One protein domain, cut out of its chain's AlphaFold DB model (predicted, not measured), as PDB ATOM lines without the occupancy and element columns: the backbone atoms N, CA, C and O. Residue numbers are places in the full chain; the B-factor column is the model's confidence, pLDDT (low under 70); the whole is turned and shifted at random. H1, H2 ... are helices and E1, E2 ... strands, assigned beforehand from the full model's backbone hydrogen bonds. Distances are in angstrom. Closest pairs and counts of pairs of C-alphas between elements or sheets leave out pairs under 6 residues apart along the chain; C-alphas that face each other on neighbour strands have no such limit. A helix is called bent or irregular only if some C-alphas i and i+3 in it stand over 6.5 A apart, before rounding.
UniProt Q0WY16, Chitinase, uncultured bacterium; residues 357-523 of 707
ATOM      1  N   LEU A 357     -18.466 190.443  63.026       98.50
ATOM      2  CA  LEU A 357     -17.886 189.215  62.487       98.50
ATOM      3  C   LEU A 357     -18.497 187.977  63.148       98.50
ATOM      4  O   LEU A 357     -18.465 187.838  64.366       98.50
ATOM      5  N   GLY A 358     -19.058 187.069  62.355       98.19
ATOM      6  CA  GLY A 358     -19.510 185.766  62.845       98.19
ATOM      7  C   GLY A 358     -18.480 184.687  62.538       98.19
ATOM      8  O   GLY A 358     -18.125 184.524  61.374       98.19
ATOM      9  N   TYR A 359     -18.023 183.925  63.529       98.62
ATOM     10  CA  TYR A 359     -17.432 182.623  63.226       98.62
ATOM     11  C   TYR A 359     -18.561 181.648  62.883       98.62
ATOM     12  O   TYR A 359     -19.574 181.604  63.585       98.62
ATOM     13  N   TYR A 360     -18.397 180.918  61.782       97.69
ATOM     14  CA  TYR A 360     -19.307 179.880  61.311       97.69
ATOM     15  C   TYR A 360     -18.519 178.571  61.131       97.69
ATOM     16  O   TYR A 360     -17.555 178.557  60.355       97.69
ATOM     17  N   PRO A 361     -18.885 177.490  61.837       95.06
ATOM     18  CA  PRO A 361     -18.164 176.227  61.789       95.06
ATOM     19  C   PRO A 361     -18.445 175.417  60.517       95.06
ATOM     20  O   PRO A 361     -19.554 175.417  59.987       95.06
ATOM     21  N   ALA A 362     -17.434 174.672  60.077       92.00
ATOM     22  CA  ALA A 362     -17.514 173.688  59.002       92.00
ATOM     23  C   ALA A 362     -18.053 172.325  59.477       92.00
ATOM     24  O   ALA A 362     -18.552 171.544  58.668       92.00
ATOM     25  N   TRP A 363     -17.982 172.025  60.779       90.31
ATOM     26  CA  TRP A 363     -18.615 170.834  61.354       90.31
ATOM     27  C   TRP A 363     -20.139 171.002  61.454       90.31
ATOM     28  O   TRP A 363     -20.649 172.123  61.486       90.31
ATOM     29  N   ASP A 364     -20.876 169.888  61.539       87.62
ATOM     30  CA  ASP A 364     -22.326 169.953  61.749       87.62
ATOM     31  C   ASP A 364     -22.640 170.606  63.103       87.62
ATOM     32  O   ASP A 364     -22.281 170.117  64.175       87.62
ATOM     33  N   SER A 365     -23.296 171.757  63.015       88.00
ATOM     34  CA  SER A 365     -23.645 172.648  64.119       88.00
ATOM     35  C   SER A 365     -25.166 172.819  64.270       88.00
ATOM     36  O   SER A 365     -25.646 173.556  65.144       88.00
ATOM     37  N   GLY A 366     -25.943 172.157  63.402       88.38
ATOM     38  CA  GLY A 366     -27.377 172.385  63.225       88.38
ATOM     39  C   GLY A 366     -27.737 173.716  62.548       88.38
ATOM     40  O   GLY A 366     -28.915 174.073  62.522       88.38
ATOM     41  N   LEU A 367     -26.761 174.465  62.016       91.94
ATOM     42  CA  LEU A 367     -26.970 175.678  61.220       91.94
ATOM     43  C   LEU A 367     -26.445 175.461  59.798       91.94
ATOM     44  O   LEU A 367     -25.245 175.313  59.598       91.94
ATOM     45  N   SER A 368     -27.336 175.472  58.808       92.25
ATOM     46  CA  SER A 368     -26.982 175.371  57.390       92.25
ATOM     47  C   SER A 368     -26.657 176.747  56.772       92.25
ATOM     48  O   SER A 368     -27.192 177.765  57.225       92.25
ATOM     49  N   PRO A 369     -25.838 176.821  55.697       93.62
ATOM     50  CA  PRO A 369     -25.456 178.089  55.064       93.62
ATOM     51  C   PRO A 369     -26.620 178.938  54.540       93.62
ATOM     52  O   PRO A 369     -26.476 180.152  54.409       93.62
ATOM     53  N   ASP A 370     -27.762 178.339  54.208       93.56
ATOM     54  CA  ASP A 370     -28.962 179.044  53.745       93.56
ATOM     55  C   ASP A 370     -29.772 179.689  54.880       93.56
ATOM     56  O   ASP A 370     -30.460 180.680  54.637       93.56
ATOM     57  N   ALA A 371     -29.632 179.192  56.111       93.62
ATOM     58  CA  ALA A 371     -30.267 179.741  57.308       93.62
ATOM     59  C   ALA A 371     -29.446 180.866  57.984       93.62
ATOM     60  O   ALA A 371     -29.914 181.489  58.941       93.62
ATOM     61  N   ILE A 372     -28.236 181.170  57.495       94.94
ATOM     62  CA  ILE A 372     -27.414 182.276  58.008       94.94
ATOM     63  C   ILE A 372     -28.010 183.622  57.568       94.94
ATOM     64  O   ILE A 372     -28.099 183.940  56.382       94.94
ATOM     65  N   ALA A 373     -28.344 184.478  58.534       93.88
ATOM     66  CA  ALA A 373     -28.832 185.835  58.289       93.88
ATOM     67  C   ALA A 373     -27.687 186.809  57.914       93.88
ATOM     68  O   ALA A 373     -27.424 187.769  58.638       93.88
ATOM     69  N   TYR A 374     -26.990 186.564  56.796       95.62
ATOM     70  CA  TYR A 374     -25.722 187.222  56.423       95.62
ATOM     71  C   TYR A 374     -25.702 188.750  56.581       95.62
ATOM     72  O   TYR A 374     -24.736 189.275  57.123       95.62
ATOM     73  N   ALA A 375     -26.776 189.468  56.224       93.38
ATOM     74  CA  ALA A 375     -26.872 190.932  56.350       93.38
ATOM     75  C   ALA A 375     -26.727 191.477  57.799       93.38
ATOM     76  O   ALA A 375     -26.558 192.686  58.014       93.38
ATOM     77  N   LYS A 376     -26.760 190.601  58.815       92.75
ATOM     78  CA  LYS A 376     -26.377 190.922  60.199       92.75
ATOM     79  C   LYS A 376     -24.869 191.153  60.363       92.75
ATOM     80  O   LYS A 376     -24.480 191.942  61.223       92.75
ATOM     81  N   PHE A 377     -24.043 190.554  59.512       95.94
ATOM     82  CA  PHE A 377     -22.587 190.523  59.605       95.94
ATOM     83  C   PHE A 377     -21.928 191.311  58.468       95.94
ATOM     84  O   PHE A 377     -22.371 191.272  57.320       95.94
ATOM     85  N   THR A 378     -20.822 191.994  58.767       97.50
ATOM     86  CA  THR A 378     -19.928 192.528  57.725       97.50
ATOM     87  C   THR A 378     -18.910 191.485  57.271       97.50
ATOM     88  O   THR A 378     -18.485 191.529  56.118       97.50
ATOM     89  N   HIS A 379     -18.572 190.522  58.138       98.56
ATOM     90  CA  HIS A 379     -17.621 189.444  57.865       98.56
ATOM     91  C   HIS A 379     -18.108 188.106  58.453       98.56
ATOM     92  O   HIS A 379     -18.737 188.084  59.509       98.56
ATOM     93  N   ILE A 380     -17.772 186.993  57.809       98.62
ATOM     94  CA  ILE A 380     -17.882 185.632  58.342       98.62
ATOM     95  C   ILE A 380     -16.496 184.985  58.293       98.62
ATOM     96  O   ILE A 380     -15.853 185.014  57.246       98.62
ATOM     97  N   CYS A 381     -16.044 184.382  59.389       98.69
ATOM     98  CA  CYS A 381     -14.896 183.476  59.386       98.69
ATOM     99  C   CYS A 381     -15.408 182.037  59.276       98.69
ATOM    100  O   CYS A 381     -16.140 181.581  60.151       98.69
ATOM    101  N   HIS A 382     -15.040 181.328  58.209       98.12
ATOM    102  CA  HIS A 382     -15.379 179.915  58.037       98.12
ATOM    103  C   HIS A 382     -14.322 179.052  58.739       98.12
ATOM    104  O   HIS A 382     -13.151 179.105  58.360       98.12
ATOM    105  N   ALA A 383     -14.728 178.320  59.778       96.00
ATOM    106  CA  ALA A 383     -13.845 177.717  60.778       96.00
ATOM    107  C   ALA A 383     -13.910 176.172  60.761       96.00
ATOM    108  O   ALA A 383     -14.974 175.607  60.974       96.00
ATOM    109  N   PHE A 384     -12.834 175.417  60.536       95.19
ATOM    110  CA  PHE A 384     -11.457 175.829  60.255       95.19
ATOM    111  C   PHE A 384     -10.838 174.968  59.160       95.19
ATOM    112  O   PHE A 384     -11.030 173.754  59.117       95.19
ATOM    113  N   LEU A 385     -10.002 175.590  58.332       96.00
ATOM    114  CA  LEU A 385      -8.990 174.868  57.583       96.00
ATOM    115  C   LEU A 385      -7.911 174.395  58.560       96.00
ATOM    116  O   LEU A 385      -7.288 175.208  59.247       96.00
ATOM    117  N   THR A 386      -7.671 173.088  58.598       95.06
ATOM    118  CA  THR A 386      -6.605 172.487  59.408       95.06
ATOM    119  C   THR A 386      -5.580 171.786  58.521       95.06
ATOM    120  O   THR A 386      -5.777 171.637  57.313       95.06
ATOM    121  N   ALA A 387      -4.461 171.359  59.102       92.88
ATOM    122  CA  ALA A 387      -3.449 170.567  58.416       92.88
ATOM    123  C   ALA A 387      -2.911 169.453  59.322       92.88
ATOM    124  O   ALA A 387      -3.304 169.309  60.485       92.88
ATOM    125  N   ASP A 388      -2.035 168.613  58.787       89.44
ATOM    126  CA  ASP A 388      -1.064 167.870  59.593       89.44
ATOM    127  C   ASP A 388       0.273 168.628  59.696       89.44
ATOM    128  O   ASP A 388       0.455 169.706  59.129       89.44
ATOM    129  N   SER A 389       1.223 168.068  60.443       79.62
ATOM    130  CA  SER A 389       2.549 168.655  60.658       79.62
ATOM    131  C   SER A 389       3.449 168.685  59.411       79.62
ATOM    132  O   SER A 389       4.502 169.314  59.465       79.62
ATOM    133  N   SER A 390       3.045 168.076  58.286       80.50
ATOM    134  CA  SER A 390       3.701 168.243  56.976       80.50
ATOM    135  C   SER A 390       3.184 169.468  56.202       80.50
ATOM    136  O   SER A 390       3.614 169.725  55.077       80.50
ATOM    137  N   GLY A 391       2.238 170.226  56.769       85.88
ATOM    138  CA  GLY A 391       1.569 171.331  56.082       85.88
ATOM    139  C   GLY A 391       0.532 170.889  55.050       85.88
ATOM    140  O   GLY A 391      -0.003 171.741  54.342       85.88
ATOM    141  N   THR A 392       0.226 169.590  54.964       91.06
ATOM    142  CA  THR A 392      -0.807 169.073  54.062       91.06
ATOM    143  C   THR A 392      -2.186 169.442  54.599       91.06
ATOM    144  O   THR A 392      -2.536 169.127  55.740       91.06
ATOM    145  N   LEU A 393      -2.958 170.156  53.778       95.00
ATOM    146  CA  LEU A 393      -4.264 170.698  54.146       95.00
ATOM    147  C   LEU A 393      -5.318 169.590  54.252       95.00
ATOM    148  O   LEU A 393      -5.493 168.791  53.333       95.00
ATOM    149  N   LYS A 394      -6.060 169.585  55.359       92.38
ATOM    150  CA  LYS A 394      -7.169 168.665  55.614       92.38
ATOM    151  C   LYS A 394      -8.471 169.323  55.184       92.38
ATOM    152  O   LYS A 394      -8.867 170.340  55.749       92.38
ATOM    153  N   LEU A 395      -9.119 168.730  54.186       90.81
ATOM    154  CA  LEU A 395     -10.431 169.142  53.690       90.81
ATOM    155  C   LEU A 395     -11.457 168.088  54.110       90.81
ATOM    156  O   LEU A 395     -11.281 166.908  53.814       90.81
ATOM    157  N   ASP A 396     -12.511 168.513  54.801       79.50
ATOM    158  CA  ASP A 396     -13.582 167.651  55.320       79.50
ATOM    159  C   ASP A 396     -14.773 167.504  54.351       79.50
ATOM    160  O   ASP A 396     -15.658 166.679  54.567       79.50
ATOM    161  N   GLY A 397     -14.780 168.284  53.263       79.75
ATOM    162  CA  GLY A 397     -15.864 168.357  52.279       79.75
ATOM    163  C   GLY A 397     -16.871 169.483  52.542       79.75
ATOM    164  O   GLY A 397     -17.564 169.891  51.610       79.75
ATOM    165  N   ASN A 398     -16.894 170.040  53.753       85.19
ATOM    166  CA  ASN A 398     -17.690 171.216  54.111       85.19
ATOM    167  C   ASN A 398     -16.881 172.509  53.928       85.19
ATOM    168  O   ASN A 398     -17.432 173.548  53.559       85.19
ATOM    169  N   LEU A 399     -15.563 172.444  54.127       89.81
ATOM    170  CA  LEU A 399     -14.624 173.538  53.935       89.81
ATOM    171  C   LEU A 399     -13.532 173.137  52.920       89.81
ATOM    172  O   LEU A 399     -12.870 172.112  53.092       89.81
ATOM    173  N   PRO A 400     -13.286 173.951  51.869       93.94
ATOM    174  CA  PRO A 400     -13.969 175.201  51.511       93.94
ATOM    175  C   PRO A 400     -15.373 175.015  50.892       93.94
ATOM    176  O   PRO A 400     -15.611 174.042  50.188       93.94
ATOM    177  N   SER A 401     -16.267 176.006  51.066       95.75
ATOM    178  CA  SER A 401     -17.624 176.016  50.485       95.75
ATOM    179  C   SER A 401     -17.881 177.210  49.556       95.75
ATOM    180  O   SER A 401     -17.872 178.363  49.991       95.75
ATOM    181  N   ASP A 402     -18.204 176.916  48.293       96.50
ATOM    182  CA  ASP A 402     -18.634 177.902  47.286       96.50
ATOM    183  C   ASP A 402     -20.087 178.374  47.479       96.50
ATOM    184  O   ASP A 402     -20.510 179.366  46.883       96.50
ATOM    185  N   ASP A 403     -20.890 177.656  48.275       96.44
ATOM    186  CA  ASP A 403     -22.251 178.080  48.627       96.44
ATOM    187  C   ASP A 403     -22.225 179.155  49.718       96.44
ATOM    188  O   ASP A 403     -22.901 180.177  49.586       96.44
ATOM    189  N   LEU A 404     -21.370 178.982  50.733       97.12
ATOM    190  CA  LEU A 404     -21.168 179.961  51.802       97.12
ATOM    191  C   LEU A 404     -20.678 181.309  51.245       97.12
ATOM    192  O   LEU A 404     -21.262 182.353  51.542       97.12
ATOM    193  N   THR A 405     -19.636 181.297  50.403       98.19
ATOM    194  CA  THR A 405     -19.072 182.531  49.828       98.19
ATOM    195  C   THR A 405     -20.065 183.222  48.896       98.19
ATOM    196  O   THR A 405     -20.307 184.418  49.050       98.19
ATOM    197  N   ARG A 406     -20.743 182.472  48.015       98.31
ATOM    198  CA  ARG A 406     -21.812 182.992  47.143       98.31
ATOM    199  C   ARG A 406     -22.944 183.669  47.922       98.31
ATOM    200  O   ARG A 406     -23.353 184.769  47.548       98.31
ATOM    201  N   ARG A 407     -23.472 183.036  48.978       98.25
ATOM    202  CA  ARG A 407     -24.592 183.590  49.763       98.25
ATOM    203  C   ARG A 407     -24.190 184.833  50.551       98.25
ATOM    204  O   ARG A 407     -24.915 185.826  50.518       98.25
ATOM    205  N   ALA A 408     -23.025 184.805  51.194       98.44
ATOM    206  CA  ALA A 408     -22.486 185.966  51.891       98.44
ATOM    207  C   ALA A 408     -22.283 187.152  50.936       98.44
ATOM    208  O   ALA A 408     -22.750 188.257  51.215       98.44
ATOM    209  N   HIS A 409     -21.673 186.916  49.768       98.56
ATOM    210  CA  HIS A 409     -21.450 187.950  48.753       98.56
ATOM    211  C   HIS A 409     -22.761 188.536  48.222       98.56
ATOM    212  O   HIS A 409     -22.846 189.753  48.056       98.56
ATOM    213  N   ALA A 410     -23.803 187.718  48.035       98.25
ATOM    214  CA  ALA A 410     -25.136 188.187  47.646       98.25
ATOM    215  C   ALA A 410     -25.795 189.110  48.695       98.25
ATOM    216  O   ALA A 410     -26.602 189.964  48.333       98.25
ATOM    217  N   ALA A 411     -25.424 188.987  49.974       97.56
ATOM    218  CA  ALA A 411     -25.845 189.883  51.055       97.56
ATOM    219  C   ALA A 411     -24.878 191.063  51.309       97.56
ATOM    220  O   ALA A 411     -25.131 191.893  52.183       97.56
ATOM    221  N   GLY A 412     -23.764 191.152  50.570       97.31
ATOM    222  CA  GLY A 412     -22.704 192.148  50.778       97.31
ATOM    223  C   GLY A 412     -21.734 191.834  51.928       97.31
ATOM    224  O   GLY A 412     -20.900 192.675  52.268       97.31
ATOM    225  N   THR A 413     -21.823 190.641  52.515       98.25
ATOM    226  CA  THR A 413     -20.985 190.155  53.619       98.25
ATOM    227  C   THR A 413     -19.694 189.535  53.083       98.25
ATOM    228  O   THR A 413     -19.704 188.821  52.081       98.25
ATOM    229  N   LYS A 414     -18.565 189.796  53.747       98.69
ATOM    230  CA  LYS A 414     -17.253 189.230  53.401       98.69
ATOM    231  C   LYS A 414     -17.045 187.860  54.040       98.69
ATOM    232  O   LYS A 414     -17.552 187.635  55.132       98.69
ATOM    233  N   VAL A 415     -16.282 186.967  53.407       98.75
ATOM    234  CA  VAL A 415     -15.954 185.650  53.992       98.75
ATOM    235  C   VAL A 415     -14.452 185.427  54.020       98.75
ATOM    236  O   VAL A 415     -13.795 185.500  52.984       98.75
ATOM    237  N   LEU A 416     -13.916 185.128  55.198       98.88
ATOM    238  CA  LEU A 416     -12.524 184.761  55.408       98.88
ATOM    239  C   LEU A 416     -12.421 183.252  55.642       98.88
ATOM    240  O   LEU A 416     -13.255 182.648  56.317       98.88
ATOM    241  N   LEU A 417     -11.385 182.656  55.065       98.50
ATOM    242  CA  LEU A 417     -10.990 181.276  55.306       98.50
ATOM    243  C   LEU A 417     -10.204 181.253  56.622       98.50
ATOM    244  O   LEU A 417      -9.077 181.747  56.650       98.50
ATOM    245  N   SER A 418     -10.802 180.769  57.715       98.31
ATOM    246  CA  SER A 418     -10.125 180.737  59.016       98.31
ATOM    247  C   SER A 418      -9.293 179.466  59.155       98.31
ATOM    248  O   SER A 418      -9.717 178.381  58.754       98.31
ATOM    249  N   VAL A 419      -8.072 179.618  59.658       97.56
ATOM    250  CA  VAL A 419      -6.997 178.625  59.620       97.56
ATOM    251  C   VAL A 419      -6.424 178.495  61.023       97.56
ATOM    252  O   VAL A 419      -5.816 179.445  61.519       97.56
ATOM    253  N   GLY A 420      -6.599 177.334  61.654       94.38
ATOM    254  CA  GLY A 420      -6.205 177.137  63.048       94.38
ATOM    255  C   GLY A 420      -7.298 176.502  63.908       94.38
ATOM    256  O   GLY A 420      -7.683 175.358  63.652       94.38
ATOM    257  N   GLY A 421      -7.721 177.231  64.941       90.38
ATOM    258  CA  GLY A 421      -8.616 176.803  66.014       90.38
ATOM    259  C   GLY A 421      -7.886 176.164  67.199       90.38
ATOM    260  O   GLY A 421      -6.652 176.101  67.241       90.38
ATOM    261  N   MET A 422      -8.661 175.633  68.144       84.19
ATOM    262  CA  MET A 422      -8.160 174.887  69.303       84.19
ATOM    263  C   MET A 422      -7.195 173.758  68.883       84.19
ATOM    264  O   MET A 422      -7.365 173.127  67.839       84.19
ATOM    265  N   ASP A 423      -6.158 173.526  69.692       85.31
ATOM    266  CA  ASP A 423      -5.062 172.564  69.461       85.31
ATOM    267  C   ASP A 423      -4.197 172.807  68.199       85.31
ATOM    268  O   ASP A 423      -3.261 172.046  67.924       85.31
ATOM    269  N   SER A 424      -4.419 173.897  67.451       88.94
ATOM    270  CA  SER A 424      -3.710 174.171  66.189       88.94
ATOM    271  C   SER A 424      -2.193 174.317  66.308       88.94
ATOM    272  O   SER A 424      -1.481 174.047  65.336       88.94
ATOM    273  N   GLY A 425      -1.666 174.638  67.494       84.38
ATOM    274  CA  GLY A 425      -0.223 174.626  67.757       84.38
ATOM    275  C   GLY A 425       0.471 173.300  67.414       84.38
ATOM    276  O   GLY A 425       1.636 173.321  67.020       84.38
ATOM    277  N   ALA A 426      -0.244 172.167  67.459       85.44
ATOM    278  CA  ALA A 426       0.295 170.851  67.107       85.44
ATOM    279  C   ALA A 426       0.715 170.712  65.627       85.44
ATOM    280  O   ALA A 426       1.565 169.877  65.317       85.44
ATOM    281  N   TYR A 427       0.149 171.519  64.719       88.06
ATOM    282  CA  TYR A 427       0.535 171.544  63.302       88.06
ATOM    283  C   TYR A 427       1.098 172.903  62.863       88.06
ATOM    284  O   TYR A 427       2.133 172.936  62.198       88.06
ATOM    285  N   LEU A 428       0.502 174.024  63.287       89.44
ATOM    286  CA  LEU A 428       0.990 175.363  62.938       89.44
ATOM    287  C   LEU A 428       2.393 175.643  63.486       89.44
ATOM    288  O   LEU A 428       3.164 176.306  62.800       89.44
ATOM    289  N   GLY A 429       2.765 175.094  64.650       87.00
ATOM    290  CA  GLY A 429       4.123 175.212  65.188       87.00
ATOM    291  C   GLY A 429       5.182 174.641  64.235       87.00
ATOM    292  O   GLY A 429       5.975 175.417  63.695       87.00
ATOM    293  N   PRO A 430       5.169 173.321  63.957       80.31
ATOM    294  CA  PRO A 430       6.071 172.681  62.996       80.31
ATOM    295  C   PRO A 430       6.072 173.317  61.599       80.31
ATOM    296  O   PRO A 430       7.142 173.490  61.014       80.31
ATOM    297  N   ILE A 431       4.902 173.712  61.079       82.81
ATOM    298  CA  ILE A 431       4.790 174.389  59.778       82.81
ATOM    299  C   ILE A 431       5.482 175.754  59.814       82.81
ATOM    300  O   ILE A 431       6.274 176.059  58.931       82.81
ATOM    301  N   ALA A 432       5.192 176.594  60.810       78.38
ATOM    302  CA  ALA A 432       5.622 177.991  60.821       78.38
ATOM    303  C   ALA A 432       7.125 178.175  61.074       78.38
ATOM    304  O   ALA A 432       7.689 179.175  60.627       78.38
ATOM    305  N   VAL A 433       7.768 177.241  61.785       74.69
ATOM    306  CA  VAL A 433       9.221 177.277  62.047       74.69
ATOM    307  C   VAL A 433      10.061 176.663  60.921       74.69
ATOM    308  O   VAL A 433      11.278 176.841  60.913       74.69
ATOM    309  N   ASN A 434       9.434 175.971  59.966       76.56
ATOM    310  CA  ASN A 434      10.081 175.442  58.769       76.56
ATOM    311  C   ASN A 434       9.749 176.346  57.555       76.56
ATOM    312  O   ASN A 434       8.581 176.433  57.169       76.56
ATOM    313  N   PRO A 435      10.729 177.040  56.942       63.47
ATOM    314  CA  PRO A 435      10.461 177.988  55.857       63.47
ATOM    315  C   PRO A 435       9.759 177.374  54.640       63.47
ATOM    316  O   PRO A 435       8.888 178.017  54.050       63.47
ATOM    317  N   GLU A 436      10.105 176.141  54.275       62.81
ATOM    318  CA  GLU A 436       9.577 175.425  53.115       62.81
ATOM    319  C   GLU A 436       8.125 174.976  53.344       62.81
ATOM    320  O   GLU A 436       7.264 175.218  52.493       62.81
ATOM    321  N   LEU A 437       7.829 174.395  54.514       73.81
ATOM    322  CA  LEU A 437       6.466 174.031  54.917       73.81
ATOM    323  C   LEU A 437       5.582 175.274  55.030       73.81
ATOM    324  O   LEU A 437       4.481 175.287  54.484       73.81
ATOM    325  N   SER A 438       6.076 176.331  55.682       79.00
ATOM    326  CA  SER A 438       5.382 177.614  55.813       79.00
ATOM    327  C   SER A 438       5.068 178.217  54.440       79.00
ATOM    328  O   SER A 438       3.924 178.586  54.175       79.00
ATOM    329  N   ALA A 439       6.035 178.249  53.516       73.25
ATOM    330  CA  ALA A 439       5.832 178.778  52.168       73.25
ATOM    331  C   ALA A 439       4.819 177.961  51.344       73.25
ATOM    332  O   ALA A 439       3.986 178.561  50.657       73.25
ATOM    333  N   ARG A 440       4.856 176.620  51.430       86.25
ATOM    334  CA  ARG A 440       3.871 175.731  50.789       86.25
ATOM    335  C   ARG A 440       2.474 175.960  51.363       86.25
ATOM    336  O   ARG A 440       1.580 176.380  50.635       86.25
ATOM    337  N   PHE A 441       2.322 175.805  52.676       91.62
ATOM    338  CA  PHE A 441       1.064 175.988  53.402       91.62
ATOM    339  C   PHE A 441       0.401 177.338  53.089       91.62
ATOM    340  O   PHE A 441      -0.765 177.394  52.704       91.62
ATOM    341  N   VAL A 442       1.165 178.432  53.156       90.69
ATOM    342  CA  VAL A 442       0.698 179.786  52.820       90.69
ATOM    343  C   VAL A 442       0.266 179.899  51.350       90.69
ATOM    344  O   VAL A 442      -0.762 180.518  51.056       90.69
ATOM    345  N   SER A 443       1.013 179.297  50.417       90.12
ATOM    346  CA  SER A 443       0.647 179.266  48.995       90.12
ATOM    347  C   SER A 443      -0.660 178.511  48.756       90.12
ATOM    348  O   SER A 443      -1.495 178.999  47.987       90.12
ATOM    349  N   ASP A 444      -0.842 177.371  49.422       97.38
ATOM    350  CA  ASP A 444      -1.947 176.435  49.208       97.38
ATOM    351  C   ASP A 444      -3.242 176.932  49.861       97.38
ATOM    352  O   ASP A 444      -4.288 176.960  49.208       97.38
ATOM    353  N   VAL A 445      -3.165 177.463  51.090       98.31
ATOM    354  CA  VAL A 445      -4.271 178.199  51.730       98.31
ATOM    355  C   VAL A 445      -4.691 179.387  50.860       98.31
ATOM    356  O   VAL A 445      -5.883 179.581  50.613       98.31
ATOM    357  N   THR A 446      -3.735 180.157  50.322       97.75
ATOM    358  CA  THR A 446      -4.055 181.251  49.385       97.75
ATOM    359  C   THR A 446      -4.690 180.716  48.095       97.75
ATOM    360  O   THR A 446      -5.595 181.344  47.550       97.75
ATOM    361  N   GLY A 447      -4.261 179.545  47.614       97.88
ATOM    362  CA  GLY A 447      -4.851 178.856  46.466       97.88
ATOM    363  C   GLY A 447      -6.327 178.516  46.684       97.88
ATOM    364  O   GLY A 447      -7.158 178.858  45.841       97.88
ATOM    365  N   LEU A 448      -6.675 177.929  47.834       97.62
ATOM    366  CA  LEU A 448      -8.067 177.652  48.207       97.62
ATOM    367  C   LEU A 448      -8.883 178.940  48.387       97.62
ATOM    368  O   LEU A 448      -9.986 179.035  47.849       97.62
ATOM    369  N   MET A 449      -8.329 179.947  49.072       98.25
ATOM    370  CA  MET A 449      -8.961 181.260  49.263       98.25
ATOM    371  C   MET A 449      -9.320 181.922  47.920       98.25
ATOM    372  O   MET A 449     -10.419 182.450  47.751       98.25
ATOM    373  N   VAL A 450      -8.410 181.881  46.940       98.25
ATOM    374  CA  VAL A 450      -8.645 182.414  45.589       98.25
ATOM    375  C   VAL A 450      -9.689 181.582  44.848       98.25
ATOM    376  O   VAL A 450     -10.672 182.145  44.366       98.25
ATOM    377  N   LYS A 451      -9.491 180.258  44.781       98.00
ATOM    378  CA  LYS A 451     -10.323 179.316  44.016       98.00
ATOM    379  C   LYS A 451     -11.791 179.341  44.446       98.00
ATOM    380  O   LYS A 451     -12.664 179.319  43.588       98.00
ATOM    381  N   HIS A 452     -12.041 179.417  45.753       97.75
ATOM    382  CA  HIS A 452     -13.375 179.313  46.353       97.75
ATOM    383  C   HIS A 452     -13.981 180.673  46.760       97.75
ATOM    384  O   HIS A 452     -14.924 180.763  47.544       97.75
ATOM    385  N   GLY A 453     -13.429 181.772  46.233       97.50
ATOM    386  CA  GLY A 453     -14.026 183.109  46.302       97.50
ATOM    387  C   GLY A 453     -13.711 183.947  47.549       97.50
ATOM    388  O   GLY A 453     -13.800 185.173  47.446       97.50
ATOM    389  N   TYR A 454     -13.279 183.343  48.663       98.75
ATOM    390  CA  TYR A 454     -12.994 184.005  49.952       98.75
ATOM    391  C   TYR A 454     -12.227 185.327  49.834       98.75
ATOM    392  O   TYR A 454     -11.245 185.451  49.103       98.75
ATOM    393  N   ASP A 455     -12.652 186.325  50.597       98.81
ATOM    394  CA  ASP A 455     -12.090 187.674  50.611       98.81
ATOM    395  C   ASP A 455     -10.773 187.794  51.385       98.81
ATOM    396  O   ASP A 455     -10.125 188.837  51.308       98.81
ATOM    397  N   GLY A 456     -10.380 186.766  52.136       98.75
ATOM    398  CA  GLY A 456      -9.187 186.793  52.974       98.75
ATOM    399  C   GLY A 456      -8.923 185.497  53.733       98.75
ATOM    400  O   GLY A 456      -9.671 184.525  53.606       98.75
ATOM    401  N   VAL A 457      -7.872 185.524  54.552       98.88
ATOM    402  CA  VAL A 457      -7.525 184.478  55.527       98.88
ATOM    403  C   VAL A 457      -7.580 185.063  56.931       98.88
ATOM    404  O   VAL A 457      -7.173 186.205  57.152       98.88
ATOM    405  N   ASP A 458      -8.054 184.260  57.871       98.81
ATOM    406  CA  ASP A 458      -8.024 184.539  59.301       98.81
ATOM    407  C   ASP A 458      -7.124 183.505  59.994       98.81
ATOM    408  O   ASP A 458      -7.267 182.309  59.758       98.81
ATOM    409  N   LEU A 459      -6.151 183.953  60.788       98.00
ATOM    410  CA  LEU A 459      -5.174 183.085  61.455       98.00
ATOM    411  C   LEU A 459      -5.543 182.890  62.928       98.00
ATOM    412  O   LEU A 459      -5.307 183.781  63.740       98.00
ATOM    413  N   ASP A 460      -6.080 181.727  63.280       97.00
ATOM    414  CA  ASP A 460      -6.498 181.394  64.646       97.00
ATOM    415  C   ASP A 460      -5.532 180.391  65.289       97.00
ATOM    416  O   ASP A 460      -5.852 179.228  65.529       97.00
ATOM    417  N   TRP A 461      -4.279 180.810  65.483       94.06
ATOM    418  CA  TRP A 461      -3.275 179.950  66.108       94.06
ATOM    419  C   TRP A 461      -3.405 180.008  67.632       94.06
ATOM    420  O   TRP A 461      -2.949 180.962  68.266       94.06
ATOM    421  N   GLU A 462      -3.923 178.923  68.208       89.69
ATOM    422  CA  GLU A 462      -4.028 178.678  69.649       89.69
ATOM    423  C   GLU A 462      -2.953 177.693  70.158       89.69
ATOM    424  O   GLU A 462      -3.059 176.480  69.995       89.69
ATOM    425  N   PHE A 463      -1.851 178.121  70.776       89.19
ATOM    426  CA  PHE A 463      -1.168 179.415  70.653       89.19
ATOM    427  C   PHE A 463       0.319 179.148  70.378       89.19
ATOM    428  O   PHE A 463       0.806 178.073  70.744       89.19
ATOM    429  N   PRO A 464       1.077 180.103  69.805       86.50
ATOM    430  CA  PRO A 464       2.533 180.025  69.779       86.50
ATOM    431  C   PRO A 464       3.100 179.710  71.173       86.50
ATOM    432  O   PRO A 464       2.769 180.359  72.170       86.50
ATOM    433  N   SER A 465       3.941 178.684  71.252       86.25
ATOM    434  CA  SER A 465       4.402 178.070  72.501       86.25
ATOM    435  C   SER A 465       5.831 178.455  72.892       86.25
ATOM    436  O   SER A 465       6.249 178.208  74.025       86.25
ATOM    437  N   ASN A 466       6.578 179.069  71.968       77.38
ATOM    438  CA  ASN A 466       7.986 179.437  72.114       77.38
ATOM    439  C   ASN A 466       8.376 180.615  71.191       77.38
ATOM    440  O   ASN A 466       7.552 181.174  70.466       77.38
ATOM    441  N   MET A 467       9.647 181.028  71.235       73.75
ATOM    442  CA  MET A 467      10.131 182.207  70.501       73.75
ATOM    443  C   MET A 467      10.253 181.970  68.988       73.75
ATOM    444  O   MET A 467      10.063 182.900  68.209       73.75
ATOM    445  N   GLN A 468      10.547 180.738  68.572       63.38
ATOM    446  CA  GLN A 468      10.611 180.343  67.169       63.38
ATOM    447  C   GLN A 468       9.217 180.428  66.541       63.38
ATOM    448  O   GLN A 468       9.059 180.997  65.467       63.38
ATOM    449  N   GLU A 469       8.190 179.958  67.248       82.00
ATOM    450  CA  GLU A 469       6.793 180.017  66.813       82.00
ATOM    451  C   GLU A 469       6.239 181.449  66.756       82.00
ATOM    452  O   GLU A 469       5.511 181.779  65.821       82.00
ATOM    453  N   ARG A 470       6.649 182.342  67.671       84.25
ATOM    454  CA  ARG A 470       6.357 183.789  67.582       84.25
ATOM    455  C   ARG A 470       6.833 184.389  66.251       84.25
ATOM    456  O   ARG A 470       6.113 185.147  65.590       84.25
ATOM    457  N   ASP A 471       8.070 184.071  65.886       70.69
ATOM    458  CA  ASP A 471       8.729 184.598  64.689       70.69
ATOM    459  C   ASP A 471       8.215 183.881  63.425       70.69
ATOM    460  O   ASP A 471       8.071 184.509  62.373       70.69
ATOM    461  N   GLY A 472       7.815 182.613  63.553       76.25
ATOM    462  CA  GLY A 472       7.104 181.825  62.547       76.25
ATOM    463  C   GLY A 472       5.723 182.393  62.209       76.25
ATOM    464  O   GLY A 472       5.457 182.643  61.037       76.25
ATOM    465  N   LEU A 473       4.871 182.693  63.200       82.50
ATOM    466  CA  LEU A 473       3.566 183.353  63.000       82.50
ATOM    467  C   LEU A 473       3.721 184.686  62.254       82.50
ATOM    468  O   LEU A 473       2.999 184.976  61.298       82.50
ATOM    469  N   THR A 474       4.715 185.482  62.653       79.62
ATOM    470  CA  THR A 474       5.048 186.749  61.987       79.62
ATOM    471  C   THR A 474       5.478 186.518  60.532       79.62
ATOM    472  O   THR A 474       5.023 187.219  59.627       79.62
ATOM    473  N   SER A 475       6.318 185.511  60.287       74.25
ATOM    474  CA  SER A 475       6.813 185.154  58.951       74.25
ATOM    475  C   SER A 475       5.708 184.596  58.048       74.25
ATOM    476  O   SER A 475       5.651 184.936  56.867       74.25
ATOM    477  N   MET A 476       4.782 183.816  58.607       82.62
ATOM    478  CA  MET A 476       3.602 183.290  57.921       82.62
ATOM    479  C   MET A 476       2.663 184.428  57.492       82.62
ATOM    480  O   MET A 476       2.227 184.462  56.342       82.62
ATOM    481  N   ALA A 477       2.433 185.426  58.355       81.50
ATOM    482  CA  ALA A 477       1.652 186.618  58.010       81.50
ATOM    483  C   ALA A 477       2.320 187.485  56.915       81.50
ATOM    484  O   ALA A 477       1.632 188.012  56.035       81.50
ATOM    485  N   ILE A 478       3.658 187.595  56.908       78.19
ATOM    486  CA  ILE A 478       4.415 188.202  55.792       78.19
ATOM    487  C   ILE A 478       4.210 187.392  54.503       78.19
ATOM    488  O   ILE A 478       3.961 187.974  53.444       78.19
ATOM    489  N   GLY A 479       4.275 186.061  54.596       77.94
ATOM    490  CA  GLY A 479       4.006 185.142  53.494       77.94
ATOM    491  C   GLY A 479       2.627 185.377  52.881       77.94
ATOM    492  O   GLY A 479       2.537 185.638  51.683       77.94
ATOM    493  N   PHE A 480       1.566 185.376  53.695       88.62
ATOM    494  CA  PHE A 480       0.202 185.626  53.224       88.62
ATOM    495  C   PHE A 480       0.079 186.976  52.517       88.62
ATOM    496  O   PHE A 480      -0.480 187.040  51.427       88.62
ATOM    497  N   ARG A 481       0.677 188.054  53.043       89.25
ATOM    498  CA  ARG A 481       0.657 189.350  52.340       89.25
ATOM    499  C   ARG A 481       1.420 189.351  51.017       89.25
ATOM    500  O   ARG A 481       0.975 190.029  50.091       89.25
ATOM    501  N   ARG A 482       2.507 188.584  50.886       77.81
ATOM    502  CA  ARG A 482       3.198 188.385  49.599       77.81
ATOM    503  C   ARG A 482       2.314 187.624  48.610       77.81
ATOM    504  O   ARG A 482       2.140 188.079  47.481       77.81
ATOM    505  N   GLU A 483       1.729 186.505  49.032       85.44
ATOM    506  CA  GLU A 483       0.854 185.700  48.177       85.44
ATOM    507  C   GLU A 483      -0.418 186.462  47.785       85.44
ATOM    508  O   GLU A 483      -0.845 186.377  46.638       85.44
ATOM    509  N   PHE A 484      -0.989 187.282  48.671       91.50
ATOM    510  CA  PHE A 484      -2.138 188.136  48.351       91.50
ATOM    511  C   PHE A 484      -1.760 189.230  47.353       91.50
ATOM    512  O   PHE A 484      -2.479 189.430  46.379       91.50
ATOM    513  N   ALA A 485      -0.611 189.893  47.524       81.94
ATOM    514  CA  ALA A 485      -0.128 190.890  46.567       81.94
ATOM    515  C   ALA A 485       0.104 190.317  45.153       81.94
ATOM    516  O   ALA A 485       0.030 191.071  44.185       81.94
ATOM    517  N   ALA A 486       0.345 189.006  45.026       80.62
ATOM    518  CA  ALA A 486       0.477 188.311  43.745       80.62
ATOM    519  C   ALA A 486      -0.849 187.725  43.211       80.62
ATOM    520  O   ALA A 486      -1.147 187.867  42.027       80.62
ATOM    521  N   LYS A 487      -1.638 187.054  44.063       90.19
ATOM    522  CA  LYS A 487      -2.790 186.214  43.673       90.19
ATOM    523  C   LYS A 487      -4.162 186.872  43.897       90.19
ATOM    524  O   LYS A 487      -5.103 186.543  43.179       90.19
ATOM    525  N   LYS A 488      -4.310 187.779  44.876       94.94
ATOM    526  CA  LYS A 488      -5.570 188.504  45.168       94.94
ATOM    527  C   LYS A 488      -5.306 189.853  45.869       94.94
ATOM    528  O   LYS A 488      -5.495 189.962  47.085       94.94
ATOM    529  N   PRO A 489      -4.845 190.889  45.140       92.25
ATOM    530  CA  PRO A 489      -4.519 192.182  45.737       92.25
ATOM    531  C   PRO A 489      -5.716 192.790  46.479       92.25
ATOM    532  O   PRO A 489      -6.810 192.886  45.929       92.25
ATOM    533  N   GLY A 490      -5.504 193.200  47.731       91.88
ATOM    534  CA  GLY A 490      -6.568 193.711  48.603       91.88
ATOM    535  C   GLY A 490      -7.347 192.645  49.384       91.88
ATOM    536  O   GLY A 490      -8.294 193.010  50.077       91.88
ATOM    537  N   ALA A 491      -6.962 191.364  49.316       97.88
ATOM    538  CA  ALA A 491      -7.487 190.340  50.219       97.88
ATOM    539  C   ALA A 491      -7.127 190.635  51.689       97.88
ATOM    540  O   ALA A 491      -6.019 191.097  51.996       97.88
ATOM    541  N   LEU A 492      -8.074 190.356  52.586       98.75
ATOM    542  CA  LEU A 492      -7.963 190.603  54.022       98.75
ATOM    543  C   LEU A 492      -7.040 189.579  54.689       98.75
ATOM    544  O   LEU A 492      -7.107 188.390  54.381       98.75
ATOM    545  N   LEU A 493      -6.220 190.024  55.642       98.69
ATOM    546  CA  LEU A 493      -5.512 189.131  56.564       98.69
ATOM    547  C   LEU A 493      -5.871 189.512  57.995       98.69
ATOM    548  O   LEU A 493      -5.541 190.612  58.435       98.69
ATOM    549  N   THR A 494      -6.521 188.621  58.726       98.75
ATOM    550  CA  THR A 494      -6.848 188.813  60.144       98.75
ATOM    551  C   THR A 494      -6.202 187.720  60.982       98.75
ATOM    552  O   THR A 494      -5.561 186.805  60.460       98.75
ATOM    553  N   ALA A 495      -6.317 187.847  62.295       98.25
ATOM    554  CA  ALA A 495      -5.989 186.778  63.218       98.25
ATOM    555  C   ALA A 495      -6.957 186.810  64.395       98.25
ATOM    556  O   ALA A 495      -7.402 187.894  64.792       98.25
ATOM    557  N   ALA A 496      -7.203 185.651  64.987       97.94
ATOM    558  CA  ALA A 496      -7.671 185.556  66.356       97.94
ATOM    559  C   ALA A 496      -6.468 185.396  67.298       97.94
ATOM    560  O   ALA A 496      -5.421 184.859  66.933       97.94
ATOM    561  N   ALA A 497      -6.577 185.954  68.501       95.50
ATOM    562  CA  ALA A 497      -5.529 185.866  69.511       95.50
ATOM    563  C   ALA A 497      -6.104 186.025  70.920       95.50
ATOM    564  O   ALA A 497      -7.040 186.797  71.135       95.50
ATOM    565  N   SER A 498      -5.495 185.361  71.906       92.88
ATOM    566  CA  SER A 498      -5.824 185.584  73.318       92.88
ATOM    567  C   SER A 498      -5.646 187.061  73.685       92.88
ATOM    568  O   SER A 498      -4.646 187.684  73.326       92.88
ATOM    569  N   GLY A 499      -6.568 187.631  74.460       87.56
ATOM    570  CA  GLY A 499      -6.356 188.946  75.065       87.56
ATOM    571  C   GLY A 499      -5.534 188.908  76.359       87.56
ATOM    572  O   GLY A 499      -5.116 189.952  76.858       87.56
ATOM    573  N   THR A 500      -5.263 187.719  76.908       84.94
ATOM    574  CA  THR A 500      -4.557 187.572  78.187       84.94
ATOM    575  C   THR A 500      -3.046 187.774  78.051       84.94
ATOM    576  O   THR A 500      -2.404 187.318  77.099       84.94
ATOM    577  N   LYS A 501      -2.428 188.367  79.081       84.62
ATOM    578  CA  LYS A 501      -0.964 188.524  79.191       84.62
ATOM    579  C   LYS A 501      -0.203 187.191  79.112       84.62
ATOM    580  O   LYS A 501       0.949 187.185  78.679       84.62
ATOM    581  N   TRP A 502      -0.809 186.086  79.561       83.62
ATOM    582  CA  TRP A 502      -0.191 184.759  79.502       83.62
ATOM    583  C   TRP A 502      -0.297 184.148  78.101       83.62
ATOM    584  O   TRP A 502       0.717 183.674  77.593       83.62
ATOM    585  N   GLY A 503      -1.462 184.204  77.446       83.75
ATOM    586  CA  GLY A 503      -1.630 183.733  76.065       83.75
ATOM    587  C   GLY A 503      -0.737 184.497  75.082       83.75
ATOM    588  O   GLY A 503       0.034 183.891  74.347       83.75
ATOM    589  N   CYS A 504      -0.709 185.830  75.181       85.44
ATOM    590  CA  CYS A 504       0.121 186.714  74.350       85.44
ATOM    591  C   CYS A 504       1.649 186.555  74.511       85.44
ATOM    592  O   CYS A 504       2.407 187.266  73.844       85.44
ATOM    593  N   ARG A 505       2.149 185.712  75.429       83.12
ATOM    594  CA  ARG A 505       3.573 185.707  75.832       83.12
ATOM    595  C   ARG A 505       4.549 185.381  74.691       83.12
ATOM    596  O   ARG A 505       5.699 185.814  74.751       83.12
ATOM    597  N   PHE A 506       4.079 184.678  73.658       84.81
ATOM    598  CA  PHE A 506       4.817 184.362  72.431       84.81
ATOM    599  C   PHE A 506       4.120 184.910  71.171       84.81
ATOM    600  O   PHE A 506       4.244 184.352  70.089       84.81
ATOM    601  N   THR A 507       3.426 186.046  71.283       85.88
ATOM    602  CA  THR A 507       2.834 186.763  70.143       85.88
ATOM    603  C   THR A 507       3.534 188.112  69.973       85.88
ATOM    604  O   THR A 507       3.493 188.944  70.880       85.88
ATOM    605  N   ASP A 508       4.168 188.380  68.823       83.62
ATOM    606  CA  ASP A 508       4.664 189.732  68.527       83.62
ATOM    607  C   ASP A 508       3.557 190.582  67.893       83.62
ATOM    608  O   ASP A 508       3.508 190.825  66.685       83.62
ATOM    609  N   GLY A 509       2.658 191.082  68.743       82.75
ATOM    610  CA  GLY A 509       1.609 192.002  68.318       82.75
ATOM    611  C   GLY A 509       2.141 193.279  67.648       82.75
ATOM    612  O   GLY A 509       1.405 193.889  66.876       82.75
ATOM    613  N   LYS A 510       3.403 193.690  67.864       83.38
ATOM    614  CA  LYS A 510       3.990 194.860  67.176       83.38
ATOM    615  C   LYS A 510       4.392 194.529  65.746       83.38
ATOM    616  O   LYS A 510       4.200 195.364  64.865       83.38
ATOM    617  N   ALA A 511       4.919 193.331  65.514       75.12
ATOM    618  CA  ALA A 511       5.242 192.854  64.175       75.12
ATOM    619  C   ALA A 511       3.982 192.522  63.355       75.12
ATOM    620  O   ALA A 511       3.958 192.783  62.155       75.12
ATOM    621  N   LEU A 512       2.912 192.037  64.000       82.69
ATOM    622  CA  LEU A 512       1.625 191.753  63.350       82.69
ATOM    623  C   LEU A 512       0.804 193.011  63.002       82.69
ATOM    624  O   LEU A 512       0.062 192.996  62.022       82.69
ATOM    625  N   LEU A 513       0.948 194.117  63.745       88.00
ATOM    626  CA  LEU A 513       0.199 195.363  63.509       88.00
ATOM    627  C   LEU A 513       0.258 195.892  62.053       88.00
ATOM    628  O   LEU A 513      -0.801 196.224  61.516       88.00
ATOM    629  N   PRO A 514       1.423 195.994  61.378       86.88
ATOM    630  CA  PRO A 514       1.490 196.388  59.965       86.88
ATOM    631  C   PRO A 514       1.114 195.271  58.975       86.88
ATOM    632  O   PRO A 514       1.051 195.543  57.779       86.88
ATOM    633  N   LEU A 515       0.908 194.030  59.437       87.56
ATOM    634  CA  LEU A 515       0.654 192.864  58.585       87.56
ATOM    635  C   LEU A 515      -0.826 192.489  58.513       87.56
ATOM    636  O   LEU A 515      -1.296 192.147  57.436       87.56
ATOM    637  N   LEU A 516      -1.577 192.567  59.609       94.88
ATOM    638  CA  LEU A 516      -3.015 192.267  59.618       94.88
ATOM    639  C   LEU A 516      -3.848 193.472  59.132       94.88
ATOM    640  O   LEU A 516      -3.322 194.573  58.985       94.88
ATOM    641  N   ASP A 517      -5.146 193.287  58.887       97.88
ATOM    642  CA  ASP A 517      -6.142 194.349  58.678       97.88
ATOM    643  C   ASP A 517      -6.751 194.769  60.021       97.88
ATOM    644  O   ASP A 517      -6.685 195.938  60.406       97.88
ATOM    645  N   PHE A 518      -7.227 193.793  60.788       98.19
ATOM    646  CA  PHE A 518      -7.669 193.908  62.177       98.19
ATOM    647  C   PHE A 518      -7.371 192.595  62.921       98.19
ATOM    648  O   PHE A 518      -6.928 191.626  62.301       98.19
ATOM    649  N   ILE A 519      -7.578 192.572  64.238       98.31
ATOM    650  CA  ILE A 519      -7.390 191.376  65.070       98.31
ATOM    651  C   ILE A 519      -8.609 191.123  65.963       98.31
ATOM    652  O   ILE A 519      -9.160 192.052  66.563       98.31
ATOM    653  N   ASN A 520      -9.008 189.857  66.035       98.56
ATOM    654  CA  ASN A 520     -10.107 189.341  66.836       98.56
ATOM    655  C   ASN A 520      -9.544 188.939  68.209       98.56
ATOM    656  O   ASN A 520      -8.919 187.892  68.365       98.56
ATOM    657  N   VAL A 521      -9.701 189.806  69.213       98.31
ATOM    658  CA  VAL A 521      -9.194 189.532  70.563       98.31
ATOM    659  C   VAL A 521     -10.189 188.626  71.288       98.31
ATOM    660  O   VAL A 521     -11.309 189.040  71.588       98.31
ATOM    661  N   MET A 522      -9.779 187.392  71.576       97.75
ATOM    662  CA  MET A 522     -10.595 186.377  72.245       97.75
ATOM    663  C   MET A 522     -10.790 186.724  73.723       97.75
ATOM    664  O   MET A 522     -10.085 186.243  74.606       97.75
ATOM    665  N   THR A 523     -11.745 187.620  73.979       96.88
ATOM    666  CA  THR A 523     -12.109 188.133  75.306       96.88
ATOM    667  C   THR A 523     -13.183 187.279  75.993       96.88
ATOM    668  O   THR A 523     -14.125 187.795  76.593       96.88
TER     669      THR A 523
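Overview. This is residues 357 to 523 of the 707 residues of the protein "Chitinase" of uncultured bacterium (UniProt Q0WY16). Six parallel strands, side by side in chain order, form a sheet curled like part of a barrel and open between E1 and E6, with helices H1, H3 and H4 covering its outer side. H2 sits beside the strands where E2, E3 and E4 end, while the short H5 and H6 pack on the first half of H4. The printed part has 167 residues, with six named helices and six named strands in the order E1 E2 H1 E3 H2 H3 E4 H4 E5 H5 H6 E6, a mixed class. It is compact, with a radius of gyration of the C-alphas of 15.0 A, and spans 42 by 32 by 29 A.

Along the chain. E1, residues 357 to 361, begins at C-alpha 357 (-17.886, 189.215, 62.487). E2 is residues 379 to 387, 23.6 A long; H1 is 402 to 410; E3 is 414 to 421, 19.7 A. H2 is residues 425 to 433, and H3 is 435 to 451, 24.0 A. E4 is residues 456 to 461; H4, 467 to 487, is 30.0 A long and begins at C-alpha 467 (10.131, 182.207, 70.501). E5 is residues 492 to 498, 20.1 A. H5, 503 to 506, is irregular, with C-alphas 503 and 506 7.4 A apart. H6 is residues 509 to 512, and E6, 519 to 522, ends at C-alpha 522 (-10.595, 186.377, 72.245).

Arrangement. The sheet runs E1 E2 E3 E4 E5 E6, parallel and strongly twisted. Within hydrogen-bond range are N 360 and O 381, 2.9 A, for E1 and E2; N 380 and O 414, 2.8 A, for E2 and E3; N 419 and O 458, 2.8 A, for E3 and E4; N 459 and O 494, 2.9 A, for E4 and E5; and N 520 and O 495, 2.8 A, for E5 and E6. Four strand-helix-strand units, parallel neighbour strands with helices between, have right-handed crossovers: E2 H1 E3, E3 H2 H3 E4, E4 H4 E5 and E5 H5 H6 E6. H1, over E2 and E3, has a height over the sheet of 9.4 A; H4, over E4 and E5, has 10.4 A. H3 and H4 touch at a steep tilt of 41 degrees, the same way, closest at the C-alphas of Val 442 and Phe 480, 5.9 A. H2 and H4 touch, closest at the C-alphas of Ala 432 and Gly 472, 4.5 A. Every O i to N i+4 pair is within hydrogen-bond range in H1, H3 and H4; H2 has 4 of 5, and H5 and H6 are too short for such a pair.

Size, cuts and confidence. The C-alphas of Asp 370 and Met 467, the two farthest apart, are 42.7 A apart. The printed part has no cut. The links E1 to E2 and E2 to H1 are long. The mean pLDDT of the printed part is 90.2, with residues 435 to 436 and 468 under 70.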